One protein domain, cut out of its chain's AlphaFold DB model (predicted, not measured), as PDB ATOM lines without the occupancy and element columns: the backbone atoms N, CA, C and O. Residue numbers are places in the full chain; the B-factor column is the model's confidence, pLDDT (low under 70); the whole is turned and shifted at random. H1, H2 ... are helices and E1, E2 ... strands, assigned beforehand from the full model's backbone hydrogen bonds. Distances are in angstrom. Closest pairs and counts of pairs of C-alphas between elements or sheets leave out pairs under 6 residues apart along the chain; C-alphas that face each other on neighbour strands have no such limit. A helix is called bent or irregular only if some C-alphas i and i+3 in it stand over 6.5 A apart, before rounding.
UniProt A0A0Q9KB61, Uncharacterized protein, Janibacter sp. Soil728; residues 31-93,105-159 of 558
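AT A GLANCE: This is residues 31 to 93 and 105 to 159 of the 558 residues of an uncharacterized protein of Janibacter sp. Soil728 (UniProt A0A0Q9KB61). A strongly twisted sheet of four strands, led by the long hairpin E3 and E4, has a hairpin of two side-by-side helices, H2 and H3, that only grazes it. The last residues of H2 reach a small parallel pair of strands, E1 and E2, and from this pair a loop with most of H1 sticks out, residues 42 to 52 standing free. The printed part has 118 residues with three named helices and six named strands, in the order E1 H1 E2 E3 E4 E5 H2 H3 E6; the larger sheet runs E3 E4 E5 E6, all antiparallel, and the class is mixed, helices and strands. The whole is compact, with a radius of gyration of the C-alphas of 15.6 A and spans of 45 by 35 by 30 A.

IN THESE COORDINATES: E1, residues 34 to 37, begins at C-alpha 34 (-22.554, 21.868, -14.711). H1 is residues 48 to 53 and E2 residues 57 to 60. E3, residues 71 to 78, is 23.5 A long, and E4, residues 81 to 90, is 28.5 A long, from C-alpha 81 at (-15.165, 25.824, 10.504). E5, residues 105 to 111, is 17.3 A long. H2, residues 117 to 131, is 22.5 A long and irregular: C-alphas 118 and 121 are 7.2 A apart. H3, residues 138 to 152, is 21.3 A long. E6, residues 154 to 156, ends at C-alpha 156 (-3.980, 28.651, -2.524).

HOW THE PARTS SIT: E1 and E2 are parallel, with N 58 and O 34 at 2.8 A; with H1 they form a strand-helix-strand unit, two parallel strands with a helix between, whose crossover is right-handed. The closest C-alphas of E2 and H2 are those of Val 60 and Leu 129, 7.1 A apart. H2 and H3 form a helical hairpin and touch, closest at the C-alphas of Ala 123 and Ala 148, 4.4 A apart, with a shallow tilt of 8 degrees, opposite ways. H3 only grazes the larger sheet with its residues 147 to 152, and H2 with its residues 118 to 126. In that sheet the hairpin E3 and E4 has N 76 and O 84 at 2.8 A. E5 is staggered: residues 105 to 107 pair with E4, with N 106 and O 87 at 2.9 A, and 108 to 111 with E6, with N 109 and O 155 at 2.8 A. Every O i to N i+4 pair is within hydrogen-bond range in H3, 7 of 11 in H2, and 0 of 2 in H1, where 3 of 3 O i to N i+3 pairs are.

THE WHOLE: The C-alphas farthest apart are those of Arg 45 and Asp 113, 48.3 A. Residues 94 to 104 are cut out, and C-alphas 93 and 105 are 15.2 A apart across the cut. Of the links that are printed whole, none is long. The mean pLDDT of the printed part is 92.4, and no printed residue is under 70.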
ATOM      1  N   LYS A  31     -27.056  21.557  -5.312       84.44
ATOM      2  CA  LYS A  31     -25.689  21.848  -4.856       84.44
ATOM      3  C   LYS A  31     -24.653  21.807  -5.974       84.44
ATOM      4  O   LYS A  31     -23.521  22.229  -5.747       84.44
ATOM      5  N   VAL A  32     -25.013  21.270  -7.136       90.62
ATOM      6  CA  VAL A  32     -24.118  21.091  -8.280       90.62
ATOM      7  C   VAL A  32     -24.675  21.850  -9.480       90.62
ATOM      8  O   VAL A  32     -25.865  21.782  -9.777       90.62
ATOM      9  N   ASP A  33     -23.786  22.555 -10.172       93.81
ATOM     10  CA  ASP A  33     -24.052  23.228 -11.437       93.81
ATOM     11  C   ASP A  33     -22.971  22.805 -12.442       93.81
ATOM     12  O   ASP A  33     -21.774  22.841 -12.144       93.81
ATOM     13  N   ILE A  34     -23.395  22.371 -13.625       94.62
ATOM     14  CA  ILE A  34     -22.554  21.868 -14.711       94.62
ATOM     15  C   ILE A  34     -22.723  22.808 -15.894       94.62
ATOM     16  O   ILE A  34     -23.788  22.875 -16.497       94.62
ATOM     17  N   PHE A  35     -21.649  23.498 -16.256       96.50
ATOM     18  CA  PHE A  35     -21.619  24.363 -17.429       96.50
ATOM     19  C   PHE A  35     -20.950  23.628 -18.584       96.50
ATOM     20  O   PHE A  35     -19.815  23.164 -18.456       96.50
ATOM     21  N   CYS A  36     -21.641  23.518 -19.714       94.88
ATOM     22  CA  CYS A  36     -21.124  22.863 -20.912       94.88
ATOM     23  C   CYS A  36     -21.424  23.687 -22.163       94.88
ATOM     24  O   CYS A  36     -22.374  24.459 -22.187       94.88
ATOM     25  N   GLN A  37     -20.635  23.512 -23.219       95.31
ATOM     26  CA  GLN A  37     -20.875  24.177 -24.500       95.31
ATOM     27  C   GLN A  37     -22.273  23.835 -25.048       95.31
ATOM     28  O   GLN A  37     -22.631  22.659 -25.157       95.31
ATOM     29  N   ALA A  38     -23.034  24.856 -25.446       95.31
ATOM     30  CA  ALA A  38     -24.294  24.673 -26.154       95.31
ATOM     31  C   ALA A  38     -24.071  23.905 -27.465       95.31
ATOM     32  O   ALA A  38     -23.171  24.239 -28.244       95.31
ATOM     33  N   GLY A  39     -24.878  22.868 -27.696       92.12
ATOM     34  CA  GLY A  39     -24.763  22.009 -28.879       92.12
ATOM     35  C   GLY A  39     -23.624  20.986 -28.814       92.12
ATOM     36  O   GLY A  39     -23.183  20.495 -29.853       92.12
ATOM     37  N   ALA A  40     -23.117  20.693 -27.612       91.00
ATOM     38  CA  ALA A  40     -22.076  19.693 -27.368       91.00
ATOM     39  C   ALA A  40     -22.493  18.629 -26.334       91.00
ATOM     40  O   ALA A  40     -21.642  18.040 -25.668       91.00
ATOM     41  N   ILE A  41     -23.799  18.383 -26.183       90.81
ATOM     42  CA  ILE A  41     -24.322  17.317 -25.322       90.81
ATOM     43  C   ILE A  41     -24.730  16.141 -26.201       90.81
ATOM     44  O   ILE A  41     -25.674  16.244 -26.984       90.81
ATOM     45  N   GLY A  42     -24.043  15.011 -26.046       89.00
ATOM     46  CA  GLY A  42     -24.402  13.773 -26.736       89.00
ATOM     47  C   GLY A  42     -25.772  13.248 -26.297       89.00
ATOM     48  O   GLY A  42     -26.169  13.396 -25.141       89.00
ATOM     49  N   VAL A  43     -26.492  12.606 -27.218       87.44
ATOM     50  CA  VAL A  43     -27.810  12.031 -26.925       87.44
ATOM     51  C   VAL A  43     -27.650  10.835 -25.968       87.44
ATOM     52  O   VAL A  43     -26.987   9.853 -26.318       87.44
ATOM     53  N   PRO A  44     -28.242  10.878 -24.762       81.56
ATOM     54  CA  PRO A  44     -28.044   9.845 -23.752       81.56
ATOM     55  C   PRO A  44     -28.775   8.549 -24.120       81.56
ATOM     56  O   PRO A  44     -29.741   8.544 -24.888       81.56
ATOM     57  N   ARG A  45     -28.334   7.425 -23.543       71.06
ATOM     58  CA  ARG A  45     -29.012   6.123 -23.701       71.06
ATOM     59  C   ARG A  45     -30.207   5.942 -22.758       71.06
ATOM     60  O   ARG A  45     -31.129   5.223 -23.112       71.06
ATOM     61  N   SER A  46     -30.186   6.577 -21.583       70.56
ATOM     62  CA  SER A  46     -31.258   6.536 -20.577       70.56
ATOM     63  C   SER A  46     -31.869   7.926 -20.421       70.56
ATOM     64  O   SER A  46     -31.131   8.898 -20.288       70.56
ATOM     65  N   GLU A  47     -33.195   8.014 -20.464       71.62
ATOM     66  CA  GLU A  47     -33.950   9.275 -20.433       71.62
ATOM     67  C   GLU A  47     -34.283   9.688 -18.990       71.62
ATOM     68  O   GLU A  47     -34.151  10.854 -18.631       71.62
ATOM     69  N   ASP A  48     -34.599   8.721 -18.126       71.88
ATOM     70  CA  ASP A  48     -35.039   8.958 -16.744       71.88
ATOM     71  C   ASP A  48     -33.962   9.604 -15.872       71.88
ATOM     72  O   ASP A  48     -34.262  10.476 -15.062       71.88
ATOM     73  N   LEU A  49     -32.693   9.230 -16.056       74.38
ATOM     74  CA  LEU A  49     -31.586   9.852 -15.323       74.38
ATOM     75  C   LEU A  49     -31.383  11.313 -15.731       74.38
ATOM     76  O   LEU A  49     -30.993  12.138 -14.907       74.38
ATOM     77  N   VAL A  50     -31.668  11.638 -16.992       79.25
ATOM     78  CA  VAL A  50     -31.473  12.983 -17.543       79.25
ATOM     79  C   VAL A  50     -32.431  13.962 -16.882       79.25
ATOM     80  O   VAL A  50     -32.007  15.072 -16.579       79.25
ATOM     81  N   ALA A  51     -33.652  13.530 -16.546       82.94
ATOM     82  CA  ALA A  51     -34.651  14.356 -15.868       82.94
ATOM     83  C   ALA A  51     -34.116  15.051 -14.602       82.94
ATOM     84  O   ALA A  51     -34.466  16.201 -14.335       82.94
ATOM     85  N   PHE A  52     -33.231  14.378 -13.857       81.62
ATOM     86  CA  PHE A  52     -32.618  14.890 -12.625       81.62
ATOM     87  C   PHE A  52     -31.347  15.705 -12.873       81.62
ATOM     88  O   PHE A  52     -30.923  16.455 -11.998       81.62
ATOM     89  N   LEU A  53     -30.741  15.574 -14.056       86.12
ATOM     90  CA  LEU A  53     -29.612  16.400 -14.483       86.12
ATOM     91  C   LEU A  53     -30.067  17.757 -15.024       86.12
ATOM     92  O   LEU A  53     -29.324  18.728 -14.911       86.12
ATOM     93  N   GLU A  54     -31.280  17.840 -15.575       88.25
ATOM     94  CA  GLU A  54     -31.831  19.048 -16.203       88.25
ATOM     95  C   GLU A  54     -31.675  20.333 -15.365       88.25
ATOM     96  O   GLU A  54     -31.247  21.330 -15.937       88.25
ATOM     97  N   PRO A  55     -31.927  20.356 -14.036       87.00
ATOM     98  CA  PRO A  55     -31.772  21.582 -13.245       87.00
ATOM     99  C   PRO A  55     -30.312  21.988 -12.987       87.00
ATOM    100  O   PRO A  55     -30.058  23.117 -12.570       87.00
ATOM    101  N   MET A  56     -29.365  21.060 -13.166       90.50
ATOM    102  CA  MET A  56     -27.935  21.276 -12.921       90.50
ATOM    103  C   MET A  56     -27.175  21.671 -14.183       90.50
ATOM    104  O   MET A  56     -26.104  22.256 -14.076       90.50
ATOM    105  N   VAL A  57     -27.659  21.283 -15.364       92.69
ATOM    106  CA  VAL A  57     -26.923  21.441 -16.621       92.69
ATOM    107  C   VAL A  57     -27.299  22.758 -17.286       92.69
ATOM    108  O   VAL A  57     -28.444  22.972 -17.671       92.69
ATOM    109  N   HIS A  58     -26.302  23.611 -17.495       95.19
ATOM    110  CA  HIS A  58     -26.450  24.920 -18.119       95.19
ATOM    111  C   HIS A  58     -25.616  24.976 -19.400       95.19
ATOM    112  O   HIS A  58     -24.389  24.845 -19.378       95.19
ATOM    113  N   GLN A  59     -26.289  25.159 -20.537       95.69
ATOM    114  CA  GLN A  59     -25.634  25.250 -21.841       95.69
ATOM    115  C   GLN A  59     -25.132  26.665 -22.102       95.69
ATOM    116  O   GLN A  59     -25.919  27.588 -22.304       95.69
ATOM    117  N   VAL A  60     -23.812  26.814 -22.102       97.12
ATOM    118  CA  VAL A  60     -23.109  28.069 -22.343       97.12
ATOM    119  C   VAL A  60     -23.101  28.381 -23.834       97.12
ATOM    120  O   VAL A  60     -22.608  27.595 -24.649       97.12
ATOM    121  N   VAL A  61     -23.608  29.560 -24.171       94.56
ATOM    122  CA  VAL A  61     -23.609  30.137 -25.509       94.56
ATOM    123  C   VAL A  61     -22.469  31.146 -25.613       94.56
ATOM    124  O   VAL A  61     -22.358  32.080 -24.820       94.56
ATOM    125  N   THR A  62     -21.618  30.970 -26.615       90.31
ATOM    126  CA  THR A  62     -20.512  31.878 -26.930       90.31
ATOM    127  C   THR A  62     -20.831  32.665 -28.202       90.31
ATOM    128  O   THR A  62     -21.456  32.151 -29.128       90.31
ATOM    129  N   THR A  63     -20.395  33.926 -28.278       77.81
ATOM    130  CA  THR A  63     -20.531  34.763 -29.491       77.81
ATOM    131  C   THR A  63     -19.521  34.393 -30.586       77.81
ATOM    132  O   THR A  63     -19.654  34.821 -31.731       77.81
ATOM    133  N   GLY A  64     -18.525  33.575 -30.241       79.69
ATOM    134  CA  GLY A  64     -17.516  32.990 -31.115       79.69
ATOM    135  C   GLY A  64     -16.648  32.001 -30.328       79.69
ATOM    136  O   GLY A  64     -16.610  32.053 -29.101       79.69
ATOM    137  N   GLY A  65     -15.980  31.079 -31.025       88.00
ATOM    138  CA  GLY A  65     -15.183  30.026 -30.379       88.00
ATOM    139  C   GLY A  65     -16.016  29.053 -29.532       88.00
ATOM    140  O   GLY A  65     -17.245  29.053 -29.571       88.00
ATOM    141  N   LEU A  66     -15.335  28.187 -28.784       92.88
ATOM    142  CA  LEU A  66     -15.938  27.177 -27.910       92.88
ATOM    143  C   LEU A  66     -15.761  27.535 -26.433       92.88
ATOM    144  O   LEU A  66     -14.712  28.033 -26.034       92.88
ATOM    145  N   PHE A  67     -16.743  27.192 -25.605       96.50
ATOM    146  CA  PHE A  67     -16.605  27.131 -24.156       96.50
ATOM    147  C   PHE A  67     -15.911  25.827 -23.746       96.50
ATOM    148  O   PHE A  67     -16.456  24.735 -23.925       96.50
ATOM    149  N   HIS A  68     -14.688  25.924 -23.223       94.81
ATOM    150  CA  HIS A  68     -13.816  24.764 -23.059       94.81
ATOM    151  C   HIS A  68     -12.887  24.760 -21.808       94.81
ATOM    152  O   HIS A  68     -11.911  24.010 -21.823       94.81
ATOM    153  N   PRO A  69     -13.175  25.447 -20.677       94.94
ATOM    154  CA  PRO A  69     -12.196  25.680 -19.601       94.94
ATOM    155  C   PRO A  69     -11.806  24.459 -18.737       94.94
ATOM    156  O   PRO A  69     -10.741  24.478 -18.132       94.94
ATOM    157  N   LYS A  70     -12.631  23.399 -18.658       96.06
ATOM    158  CA  LYS A  70     -12.394  22.171 -17.841       96.06
ATOM    159  C   LYS A  70     -11.975  22.446 -16.393       96.06
ATOM    160  O   LYS A  70     -10.993  21.898 -15.883       96.06
ATOM    161  N   VAL A  71     -12.739  23.301 -15.730       96.69
ATOM    162  CA  VAL A  71     -12.485  23.700 -14.348       96.69
ATOM    163  C   VAL A  71     -13.518  23.075 -13.423       96.69
ATOM    164  O   VAL A  71     -14.701  23.035 -13.751       96.69
ATOM    165  N   TRP A  72     -13.070  22.636 -12.248       97.31
ATOM    166  CA  TRP A  72     -13.937  22.269 -11.134       97.31
ATOM    167  C   TRP A  72     -13.666  23.193  -9.961       97.31
ATOM    168  O   TRP A  72     -12.522  23.331  -9.530       97.31
ATOM    169  N   VAL A  73     -14.725  23.777  -9.414       97.25
ATOM    170  CA  VAL A  73     -14.667  24.586  -8.200       97.25
ATOM    171  C   VAL A  73     -15.540  23.928  -7.149       97.25
ATOM    172  O   VAL A  73     -16.718  23.674  -7.377       97.25
ATOM    173  N   MET A  74     -14.960  23.656  -5.988       96.25
ATOM    174  CA  MET A  74     -15.652  23.034  -4.866       96.25
ATOM    175  C   MET A  74     -15.543  23.918  -3.631       96.25
ATOM    176  O   MET A  74     -14.467  24.437  -3.330       96.25
ATOM    177  N   ARG A  75     -16.648  24.034  -2.893       94.75
ATOM    178  CA  ARG A  75     -16.727  24.690  -1.586       94.75
ATOM    179  C   ARG A  75     -17.146  23.665  -0.540       94.75
ATOM    180  O   ARG A  75     -18.182  23.020  -0.674       94.75
ATOM    181  N   PHE A  76     -16.353  23.543   0.514       93.38
ATOM    182  CA  PHE A  76     -16.596  22.663   1.651       93.38
ATOM    183  C   PHE A  76     -16.956  23.514   2.862       93.38
ATOM    184  O   PHE A  76     -16.223  24.440   3.207       93.38
ATOM    185  N   VAL A  77     -18.078  23.197   3.504       89.25
ATOM    186  CA  VAL A  77     -18.596  23.920   4.671       89.25
ATOM    187  C   VAL A  77     -18.778  22.922   5.812       89.25
ATOM    188  O   VAL A  77     -19.207  21.793   5.575       89.25
ATOM    189  N   ALA A  78     -18.433  23.334   7.029       87.56
ATOM    190  CA  ALA A  78     -18.705  22.604   8.263       87.56
ATOM    191  C   ALA A  78     -19.163  23.607   9.329       87.56
ATOM    192  O   ALA A  78     -18.713  24.751   9.301       87.56
ATOM    193  N   ASP A  79     -20.037  23.180  10.242       83.19
ATOM    194  CA  ASP A  79     -20.764  24.077  11.155       83.19
ATOM    195  C   ASP A  79     -19.836  24.966  12.003       83.19
ATOM    196  O   ASP A  79     -20.102  26.152  12.179       83.19
ATOM    197  N   ASP A  80     -18.691  24.424  12.428       87.44
ATOM    198  CA  ASP A  80     -17.729  25.108  13.301       87.44
ATOM    199  C   ASP A  80     -16.405  25.469  12.596       87.44
ATOM    200  O   ASP A  80     -15.379  25.681  13.249       87.44
ATOM    201  N   ALA A  81     -16.381  25.521  11.258       87.75
ATOM    202  CA  ALA A  81     -15.165  25.824  10.504       87.75
ATOM    203  C   ALA A  81     -15.385  26.853   9.393       87.75
ATOM    204  O   ALA A  81     -16.432  26.918   8.750       87.75
ATOM    205  N   ARG A  82     -14.334  27.632   9.108       88.69
ATOM    206  CA  ARG A  82     -14.306  28.462   7.898       88.69
ATOM    207  C   ARG A  82     -14.411  27.569   6.655       88.69
ATOM    208  O   ARG A  82     -13.846  26.470   6.660       88.69
ATOM    209  N   PRO A  83     -15.087  28.035   5.593       93.88
ATOM    210  CA  PRO A  83     -15.195  27.269   4.365       93.88
ATOM    211  C   PRO A  83     -13.811  27.006   3.767       93.88
ATOM    212  O   PRO A  83     -12.915  27.847   3.845       93.88
ATOM    213  N   LYS A  84     -13.650  25.830   3.162       96.12
ATOM    214  CA  LYS A  84     -12.470  25.473   2.368       96.12
ATOM    215  C   LYS A  84     -12.847  25.360   0.904       96.12
ATOM    216  O   LYS A  84     -13.974  24.991   0.578       96.12
ATOM    217  N   TYR A  85     -11.892  25.632   0.029       97.88
ATOM    218  CA  TYR A  85     -12.098  25.623  -1.411       97.88
ATOM    219  C   TYR A  85     -11.101  24.687  -2.079       97.88
ATOM    220  O   TYR A  85      -9.962  24.556  -1.634       97.88
ATOM    221  N   ARG A  86     -11.538  24.048  -3.163       98.12
ATOM    222  CA  ARG A  86     -10.667  23.289  -4.058       98.12
ATOM    223  C   ARG A  86     -10.924  23.699  -5.492       98.12
ATOM    224  O   ARG A  86     -12.077  23.763  -5.920       98.12
ATOM    225  N   LEU A  87      -9.841  23.911  -6.220       98.12
ATOM    226  CA  LEU A  87      -9.829  24.161  -7.648       98.12
ATOM    227  C   LEU A  87      -9.141  22.989  -8.350       98.12
ATOM    228  O   LEU A  87      -8.023  22.626  -7.984       98.12
ATOM    229  N   LEU A  88      -9.801  22.413  -9.355       97.69
ATOM    230  CA  LEU A  88      -9.164  21.512 -10.315       97.69
ATOM    231  C   LEU A  88      -9.143  22.176 -11.687       97.69
ATOM    232  O   LEU A  88     -10.177  22.651 -12.156       97.69
ATOM    233  N   VAL A  89      -7.981  22.176 -12.332       97.19
ATOM    234  CA  VAL A  89      -7.794  22.636 -13.712       97.19
ATOM    235  C   VAL A  89      -7.276  21.461 -14.524       97.19
ATOM    236  O   VAL A  89      -6.205  20.932 -14.219       97.19
ATOM    237  N   LEU A  90      -8.036  21.029 -15.528       95.94
ATOM    238  CA  LEU A  90      -7.735  19.822 -16.300       95.94
ATOM    239  C   LEU A  90      -7.353  20.175 -17.739       95.94
ATOM    240  O   LEU A  90      -7.933  21.074 -18.349       95.94
ATOM    241  N   SER A  91      -6.439  19.411 -18.341       92.88
ATOM    242  CA  SER A  91      -6.142  19.541 -19.775       92.88
ATOM    243  C   SER A  91      -7.127  18.801 -20.682       92.88
ATOM    244  O   SER A  91      -7.106  18.963 -21.910       92.88
ATOM    245  N   ARG A  92      -7.997  17.967 -20.108       89.06
ATOM    246  CA  ARG A  92      -8.938  17.107 -20.830       89.06
ATOM    247  C   ARG A  92     -10.324  17.103 -20.184       89.06
ATOM    248  O   ARG A  92     -10.468  17.381 -18.998       89.06
ATOM    249  N   ASN A  93     -11.344  16.848 -21.001       84.31
ATOM    250  CA  ASN A  93     -12.689  16.572 -20.500       84.31
ATOM    251  C   ASN A  93     -12.687  15.222 -19.763       84.31
ATOM    252  O   ASN A  93     -11.859  14.363 -20.053       84.31
ATOM    253  N   ARG A 105      -4.435  20.361  -9.042       96.38
ATOM    254  CA  ARG A 105      -5.279  20.497  -7.857       96.38
ATOM    255  C   ARG A 105      -4.687  21.560  -6.945       96.38
ATOM    256  O   ARG A 105      -3.533  21.444  -6.550       96.38
ATOM    257  N   LEU A 106      -5.498  22.546  -6.578       97.50
ATOM    258  CA  LEU A 106      -5.160  23.556  -5.581       97.50
ATOM    259  C   LEU A 106      -6.202  23.517  -4.466       97.50
ATOM    260  O   LEU A 106      -7.404  23.587  -4.726       97.50
ATOM    261  N   ASP A 107      -5.738  23.398  -3.228       97.88
ATOM    262  CA  ASP A 107      -6.562  23.505  -2.029       97.88
ATOM    263  C   ASP A 107      -6.336  24.873  -1.369       97.88
ATOM    264  O   ASP A 107      -5.248  25.451  -1.438       97.88
ATOM    265  N   SER A 108      -7.377  25.428  -0.753       97.12
ATOM    266  CA  SER A 108      -7.270  26.686  -0.017       97.12
ATOM    267  C   SER A 108      -6.421  26.498   1.242       97.12
ATOM    268  O   SER A 108      -6.785  25.702   2.114       97.12
ATOM    269  N   GLU A 109      -5.359  27.284   1.379       95.38
ATOM    270  CA  GLU A 109      -4.551  27.371   2.598       95.38
ATOM    271  C   GLU A 109      -5.220  28.308   3.617       95.38
ATOM    272  O   GLU A 109      -5.344  27.986   4.799       95.38
ATOM    273  N   SER A 110      -5.688  29.470   3.152       94.75
ATOM    274  CA  SER A 110      -6.338  30.487   3.984       94.75
ATOM    275  C   SER A 110      -7.243  31.411   3.159       94.75
ATOM    276  O   SER A 110      -7.278  31.339   1.930       94.75
ATOM    277  N   ILE A 111      -7.988  32.281   3.845       95.12
ATOM    278  CA  ILE A 111      -8.823  33.328   3.241       95.12
ATOM    279  C   ILE A 111      -8.277  34.677   3.713       95.12
ATOM    280  O   ILE A 111      -8.157  34.888   4.923       95.12
ATOM    281  N   SER A 112      -7.933  35.561   2.779       95.62
ATOM    282  CA  SER A 112      -7.411  36.901   3.055       95.62
ATOM    283  C   SER A 112      -8.520  37.931   3.277       95.62
ATOM    284  O   SER A 112      -9.604  37.843   2.706       95.62
ATOM    285  N   ASP A 113      -8.222  38.977   4.053       92.75
ATOM    286  CA  ASP A 113      -9.182  40.063   4.312       92.75
ATOM    287  C   ASP A 113      -9.490  40.898   3.053       92.75
ATOM    288  O   ASP A 113     -10.588  41.429   2.906       92.75
ATOM    289  N   GLY A 114      -8.532  41.006   2.125       94.75
ATOM    290  CA  GLY A 114      -8.682  41.713   0.848       94.75
ATOM    291  C   GLY A 114      -8.621  40.776  -0.364       94.75
ATOM    292  O   GLY A 114      -8.090  39.670  -0.235       94.75
ATOM    293  N   PRO A 115      -9.133  41.202  -1.533       96.06
ATOM    294  CA  PRO A 115      -9.088  40.403  -2.752       96.06
ATOM    295  C   PRO A 115      -7.650  40.239  -3.265       96.06
ATOM    296  O   PRO A 115      -6.828  41.154  -3.180       96.06
ATOM    297  N   ILE A 116      -7.363  39.073  -3.835       96.62
ATOM    298  CA  ILE A 116      -6.065  38.699  -4.398       96.62
ATOM    299  C   ILE A 116      -6.157  38.769  -5.923       96.62
ATOM    300  O   ILE A 116      -6.940  38.055  -6.547       96.62
ATOM    301  N   GLU A 117      -5.309  39.597  -6.536       94.19
ATOM    302  CA  GLU A 117      -5.312  39.871  -7.983       94.19
ATOM    303  C   GLU A 117      -5.244  38.600  -8.847       94.19
ATOM    304  O   GLU A 117      -5.978  38.477  -9.825       94.19
ATOM    305  N   MET A 118      -4.431  37.615  -8.444       94.56
ATOM    306  CA  MET A 118      -4.302  36.318  -9.125       94.56
ATOM    307  C   MET A 118      -5.648  35.607  -9.341       94.56
ATOM    308  O   MET A 118      -5.802  34.907 -10.339       94.56
ATOM    309  N   ASN A 119      -6.610  35.770  -8.428       96.88
ATOM    310  CA  ASN A 119      -7.914  35.106  -8.498       96.88
ATOM    311  C   ASN A 119      -8.897  35.814  -9.445       96.88
ATOM    312  O   ASN A 119      -9.965  35.271  -9.729       96.88
ATOM    313  N   GLY A 120      -8.547  37.004  -9.951       95.50
ATOM    314  CA  GLY A 120      -9.394  37.819 -10.823       95.50
ATOM    315  C   GLY A 120      -9.973  37.046 -12.015       95.50
ATOM    316  O   GLY A 120     -11.192  37.042 -12.166       95.50
ATOM    317  N   PRO A 121      -9.157  36.334 -12.814       96.31
ATOM    318  CA  PRO A 121      -9.626  35.521 -13.941       96.31
ATOM    319  C   PRO A 121     -10.629  34.421 -13.569       96.31
ATOM    320  O   PRO A 121     -11.630  34.248 -14.261       96.31
ATOM    321  N   LEU A 122     -10.408  33.707 -12.458       97.12
ATOM    322  CA  LEU A 122     -11.332  32.668 -11.983       97.12
ATOM    323  C   LEU A 122     -12.668  33.278 -11.543       97.12
ATOM    324  O   LEU A 122     -13.733  32.797 -11.930       97.12
ATOM    325  N   ALA A 123     -12.613  34.357 -10.763       97.00
ATOM    326  CA  ALA A 123     -13.811  35.057 -10.316       97.00
ATOM    327  C   ALA A 123     -14.577  35.675 -11.500       97.00
ATOM    328  O   ALA A 123     -15.805  35.639 -11.527       97.00
ATOM    329  N   ALA A 124     -13.873  36.208 -12.501       96.56
ATOM    330  CA  ALA A 124     -14.475  36.746 -13.716       96.56
ATOM    331  C   ALA A 124     -15.194  35.659 -14.527       96.56
ATOM    332  O   ALA A 124     -16.346  35.861 -14.903       96.56
ATOM    333  N   LEU A 125     -14.570  34.488 -14.714       97.25
ATOM    334  CA  LEU A 125     -15.205  33.346 -15.375       97.25
ATOM    335  C   LEU A 125     -16.511  32.952 -14.670       97.25
ATOM    336  O   LEU A 125     -17.542  32.832 -15.321       97.25
ATOM    337  N   LEU A 126     -16.501  32.813 -13.341       97.25
ATOM    338  CA  LEU A 126     -17.697  32.428 -12.580       97.25
ATOM    339  C   LEU A 126     -18.825  33.467 -12.641       97.25
ATOM    340  O   LEU A 126     -19.995  33.090 -12.687       97.25
ATOM    341  N   ARG A 127     -18.493  34.766 -12.667       96.44
ATOM    342  CA  ARG A 127     -19.491  35.840 -12.832       96.44
ATOM    343  C   ARG A 127     -20.048  35.910 -14.255       96.44
ATOM    344  O   ARG A 127     -21.198  36.294 -14.419       96.44
ATOM    345  N   TRP A 128     -19.258  35.508 -15.248       95.94
ATOM    346  CA  TRP A 128     -19.639  35.498 -16.661       95.94
ATOM    347  C   TRP A 128     -20.626  34.375 -17.014       95.94
ATOM    348  O   TRP A 128     -21.547  34.598 -17.798       95.94
ATOM    349  N   LEU A 129     -20.487  33.190 -16.406       96.56
ATOM    350  CA  LEU A 129     -21.330  32.013 -16.678       96.56
ATOM    351  C   LEU A 129     -22.851  32.275 -16.661       96.56
ATOM    352  O   LEU A 129     -23.500  31.944 -17.653       96.56
ATOM    353  N   PRO A 130     -23.453  32.865 -15.605       95.38
ATOM    354  CA  PRO A 130     -24.904  33.073 -15.557       95.38
ATOM    355  C   PRO A 130     -25.432  34.053 -16.615       95.38
ATOM    356  O   PRO A 130     -26.633  34.084 -16.854       95.38
ATOM    357  N   GLU A 131     -24.568  34.859 -17.236       94.06
ATOM    358  CA  GLU A 131     -24.945  35.816 -18.286       94.06
ATOM    359  C   GLU A 131     -24.904  35.196 -19.692       94.06
ATOM    360  O   GLU A 131     -25.388  35.802 -20.645       94.06
ATOM    361  N   HIS A 132     -24.330  33.997 -19.826       95.31
ATOM    362  CA  HIS A 132     -24.051  33.339 -21.108       95.31
ATOM    363  C   HIS A 132     -24.779  32.004 -21.246       95.31
ATOM    364  O   HIS A 132     -24.368  31.131 -22.004       95.31
ATOM    365  N   VAL A 133     -25.874  31.837 -20.513       95.44
ATOM    366  CA  VAL A 133     -26.797  30.703 -20.611       95.44
ATOM    367  C   VAL A 133     -28.197  31.263 -20.854       95.44
ATOM    368  O   VAL A 133     -28.518  32.343 -20.362       95.44
ATOM    369  N   HIS A 134     -29.041  30.554 -21.607       90.06
ATOM    370  CA  HIS A 134     -30.389  31.050 -21.944       90.06
ATOM    371  C   HIS A 134     -31.265  31.276 -20.713       90.06
ATOM    372  O   HIS A 134     -32.029  32.235 -20.641       90.06
ATOM    373  N   HIS A 135     -31.154  30.380 -19.733       88.38
ATOM    374  CA  HIS A 135     -31.918  30.442 -18.501       88.38
ATOM    375  C   HIS A 135     -31.095  29.875 -17.349       88.38
ATOM    376  O   HIS A 135     -30.550  28.779 -17.444       88.38
ATOM    377  N   ILE A 136     -31.085  30.588 -16.227       91.38
ATOM    378  CA  ILE A 136     -30.599  30.099 -14.940       91.38
ATOM    379  C   ILE A 136     -31.486  30.666 -13.834       91.38
ATOM    380  O   ILE A 136     -31.933  31.810 -13.906       91.38
ATOM    381  N   ASP A 137     -31.761  29.849 -12.823       90.88
ATOM    382  CA  ASP A 137     -32.518  30.277 -11.649       90.88
ATOM    383  C   ASP A 137     -31.787  31.401 -10.881       90.88
ATOM    384  O   ASP A 137     -30.551  31.417 -10.797       90.88
ATOM    385  N   SER A 138     -32.536  32.349 -10.310       91.56
ATOM    386  CA  SER A 138     -31.952  33.517  -9.636       91.56
ATOM    387  C   SER A 138     -31.103  33.148  -8.423       91.56
ATOM    388  O   SER A 138     -30.082  33.800  -8.167       91.56
ATOM    389  N   ASP A 139     -31.476  32.094  -7.699       92.69
ATOM    390  CA  ASP A 139     -30.741  31.655  -6.520       92.69
ATOM    391  C   ASP A 139     -29.434  30.986  -6.942       92.69
ATOM    392  O   ASP A 139     -28.393  31.241  -6.332       92.69
ATOM    393  N   ARG A 140     -29.436  30.209  -8.036       93.44
ATOM    394  CA  ARG A 140     -28.209  29.646  -8.640       93.44
ATOM    395  C   ARG A 140     -27.250  30.737  -9.097       93.44
ATOM    396  O   ARG A 140     -26.075  30.719  -8.728       93.44
ATOM    397  N   ALA A 141     -27.750  31.730  -9.832       94.81
ATOM    398  CA  ALA A 141     -26.936  32.859 -10.275       94.81
ATOM    399  C   ALA A 141     -26.337  33.632  -9.086       94.81
ATOM    400  O   ALA A 141     -25.170  34.028  -9.117       94.81
ATOM    401  N   THR A 142     -27.105  33.813  -8.010       95.62
ATOM    402  CA  THR A 142     -26.630  34.467  -6.781       95.62
ATOM    403  C   THR A 142     -25.567  33.634  -6.065       95.62
ATOM    404  O   THR A 142     -24.538  34.180  -5.662       95.62
ATOM    405  N   ARG A 143     -25.750  32.309  -5.971       94.19
ATOM    406  CA  ARG A 143     -24.745  31.390  -5.411       94.19
ATOM    407  C   ARG A 143     -23.431  31.431  -6.187       94.19
ATOM    408  O   ARG A 143     -22.377  31.478  -5.561       94.19
ATOM    409  N   LEU A 144     -23.478  31.470  -7.521       95.25
ATOM    410  CA  LEU A 144     -22.284  31.579  -8.369       95.25
ATOM    411  C   LEU A 144     -21.526  32.886  -8.145       95.25
ATOM    412  O   LEU A 144     -20.305  32.865  -8.001       95.25
ATOM    413  N   ARG A 145     -22.237  34.018  -8.056       96.31
ATOM    414  CA  ARG A 145     -21.614  35.318  -7.758       96.31
ATOM    415  C   ARG A 145     -20.981  35.334  -6.368       96.31
ATOM    416  O   ARG A 145     -19.830  35.733  -6.245       96.31
ATOM    417  N   SER A 146     -21.678  34.813  -5.358       96.00
ATOM    418  CA  SER A 146     -21.127  34.679  -4.003       96.00
ATOM    419  C   SER A 146     -19.896  33.771  -3.968       96.00
ATOM    420  O   SER A 146     -18.924  34.097  -3.295       96.00
ATOM    421  N   LEU A 147     -19.897  32.663  -4.715       96.81
ATOM    422  CA  LEU A 147     -18.733  31.785  -4.833       96.81
ATOM    423  C   LEU A 147     -17.554  32.497  -5.517       96.81
ATOM    424  O   LEU A 147     -16.414  32.329  -5.095       96.81
ATOM    425  N   ALA A 148     -17.814  33.301  -6.549       97.44
ATOM    426  CA  ALA A 148     -16.790  34.104  -7.212       97.44
ATOM    427  C   ALA A 148     -16.181  35.161  -6.277       97.44
ATOM    428  O   ALA A 148     -14.967  35.379  -6.303       97.44
ATOM    429  N   ASP A 149     -17.014  35.798  -5.453       97.06
ATOM    430  CA  ASP A 149     -16.577  36.760  -4.443       97.06
ATOM    431  C   ASP A 149     -15.701  36.067  -3.397       97.06
ATOM    432  O   ASP A 149     -14.554  36.470  -3.230       97.06
ATOM    433  N   ASP A 150     -16.165  34.963  -2.805       96.62
ATOM    434  CA  ASP A 150     -15.389  34.148  -1.862       96.62
ATOM    435  C   ASP A 150     -14.011  33.761  -2.434       96.62
ATOM    436  O   ASP A 150     -12.974  33.983  -1.805       96.62
ATOM    437  N   LEU A 151     -13.984  33.217  -3.657       97.62
ATOM    438  CA  LEU A 151     -12.753  32.767  -4.311       97.62
ATOM    439  C   LEU A 151     -11.772  33.900  -4.603       97.62
ATOM    440  O   LEU A 151     -10.570  33.652  -4.672       97.62
ATOM    441  N   SER A 152     -12.243  35.141  -4.746       97.56
ATOM    442  CA  SER A 152     -11.347  36.279  -4.951       97.56
ATOM    443  C   SER A 152     -10.424  36.527  -3.749       97.56
ATOM    444  O   SER A 152      -9.337  37.070  -3.926       97.56
ATOM    445  N   HIS A 153     -10.789  36.033  -2.563       97.69
ATOM    446  CA  HIS A 153     -10.034  36.149  -1.312       97.69
ATOM    447  C   HIS A 153      -9.227  34.889  -0.946       97.69
ATOM    448  O   HIS A 153      -8.618  34.831   0.121       97.69
ATOM    449  N   VAL A 154      -9.228  33.842  -1.775       97.94
ATOM    450  CA  VAL A 154      -8.579  32.571  -1.413       97.94
ATOM    451  C   VAL A 154      -7.075  32.609  -1.672       97.94
ATOM    452  O   VAL A 154      -6.628  32.836  -2.797       97.94
ATOM    453  N   THR A 155      -6.293  32.294  -0.642       97.25
ATOM    454  CA  THR A 155      -4.876  31.945  -0.782       97.25
ATOM    455  C   THR A 155      -4.765  30.443  -1.020       97.25
ATOM    456  O   THR A 155      -5.222  29.645  -0.197       97.25
ATOM    457  N   TRP A 156      -4.164  30.053  -2.141       97.50
ATOM    458  CA  TRP A 156      -3.980  28.651  -2.524       97.50
ATOM    459  C   TRP A 156      -2.670  28.083  -1.987       97.50
ATOM    460  O   TRP A 156      -1.642  28.764  -2.008       97.50
ATOM    461  N   GLU A 157      -2.698  26.811  -1.591       95.94
ATOM    462  CA  GLU A 157      -1.485  26.030  -1.370       95.94
ATOM    463  C   GLU A 157      -0.652  25.994  -2.661       95.94
ATOM    464  O   GLU A 157      -1.176  25.800  -3.762       95.94
ATOM    465  N   ARG A 158       0.658  26.219  -2.532       93.31
ATOM    466  CA  ARG A 158       1.577  26.225  -3.673       93.31
ATOM    467  C   ARG A 158       2.225  24.850  -3.833       93.31
ATOM    468  O   ARG A 158       2.750  24.342  -2.844       93.31
ATOM    469  N   PRO A 159       2.260  24.289  -5.056       92.00
ATOM    470  CA  PRO A 159       3.049  23.093  -5.329       92.00
ATOM    471  C   PRO A 159       4.540  23.307  -5.032       92.00
ATOM    472  O   PRO A 159       5.029  24.441  -5.016       92.00
TER     473      PRO A 159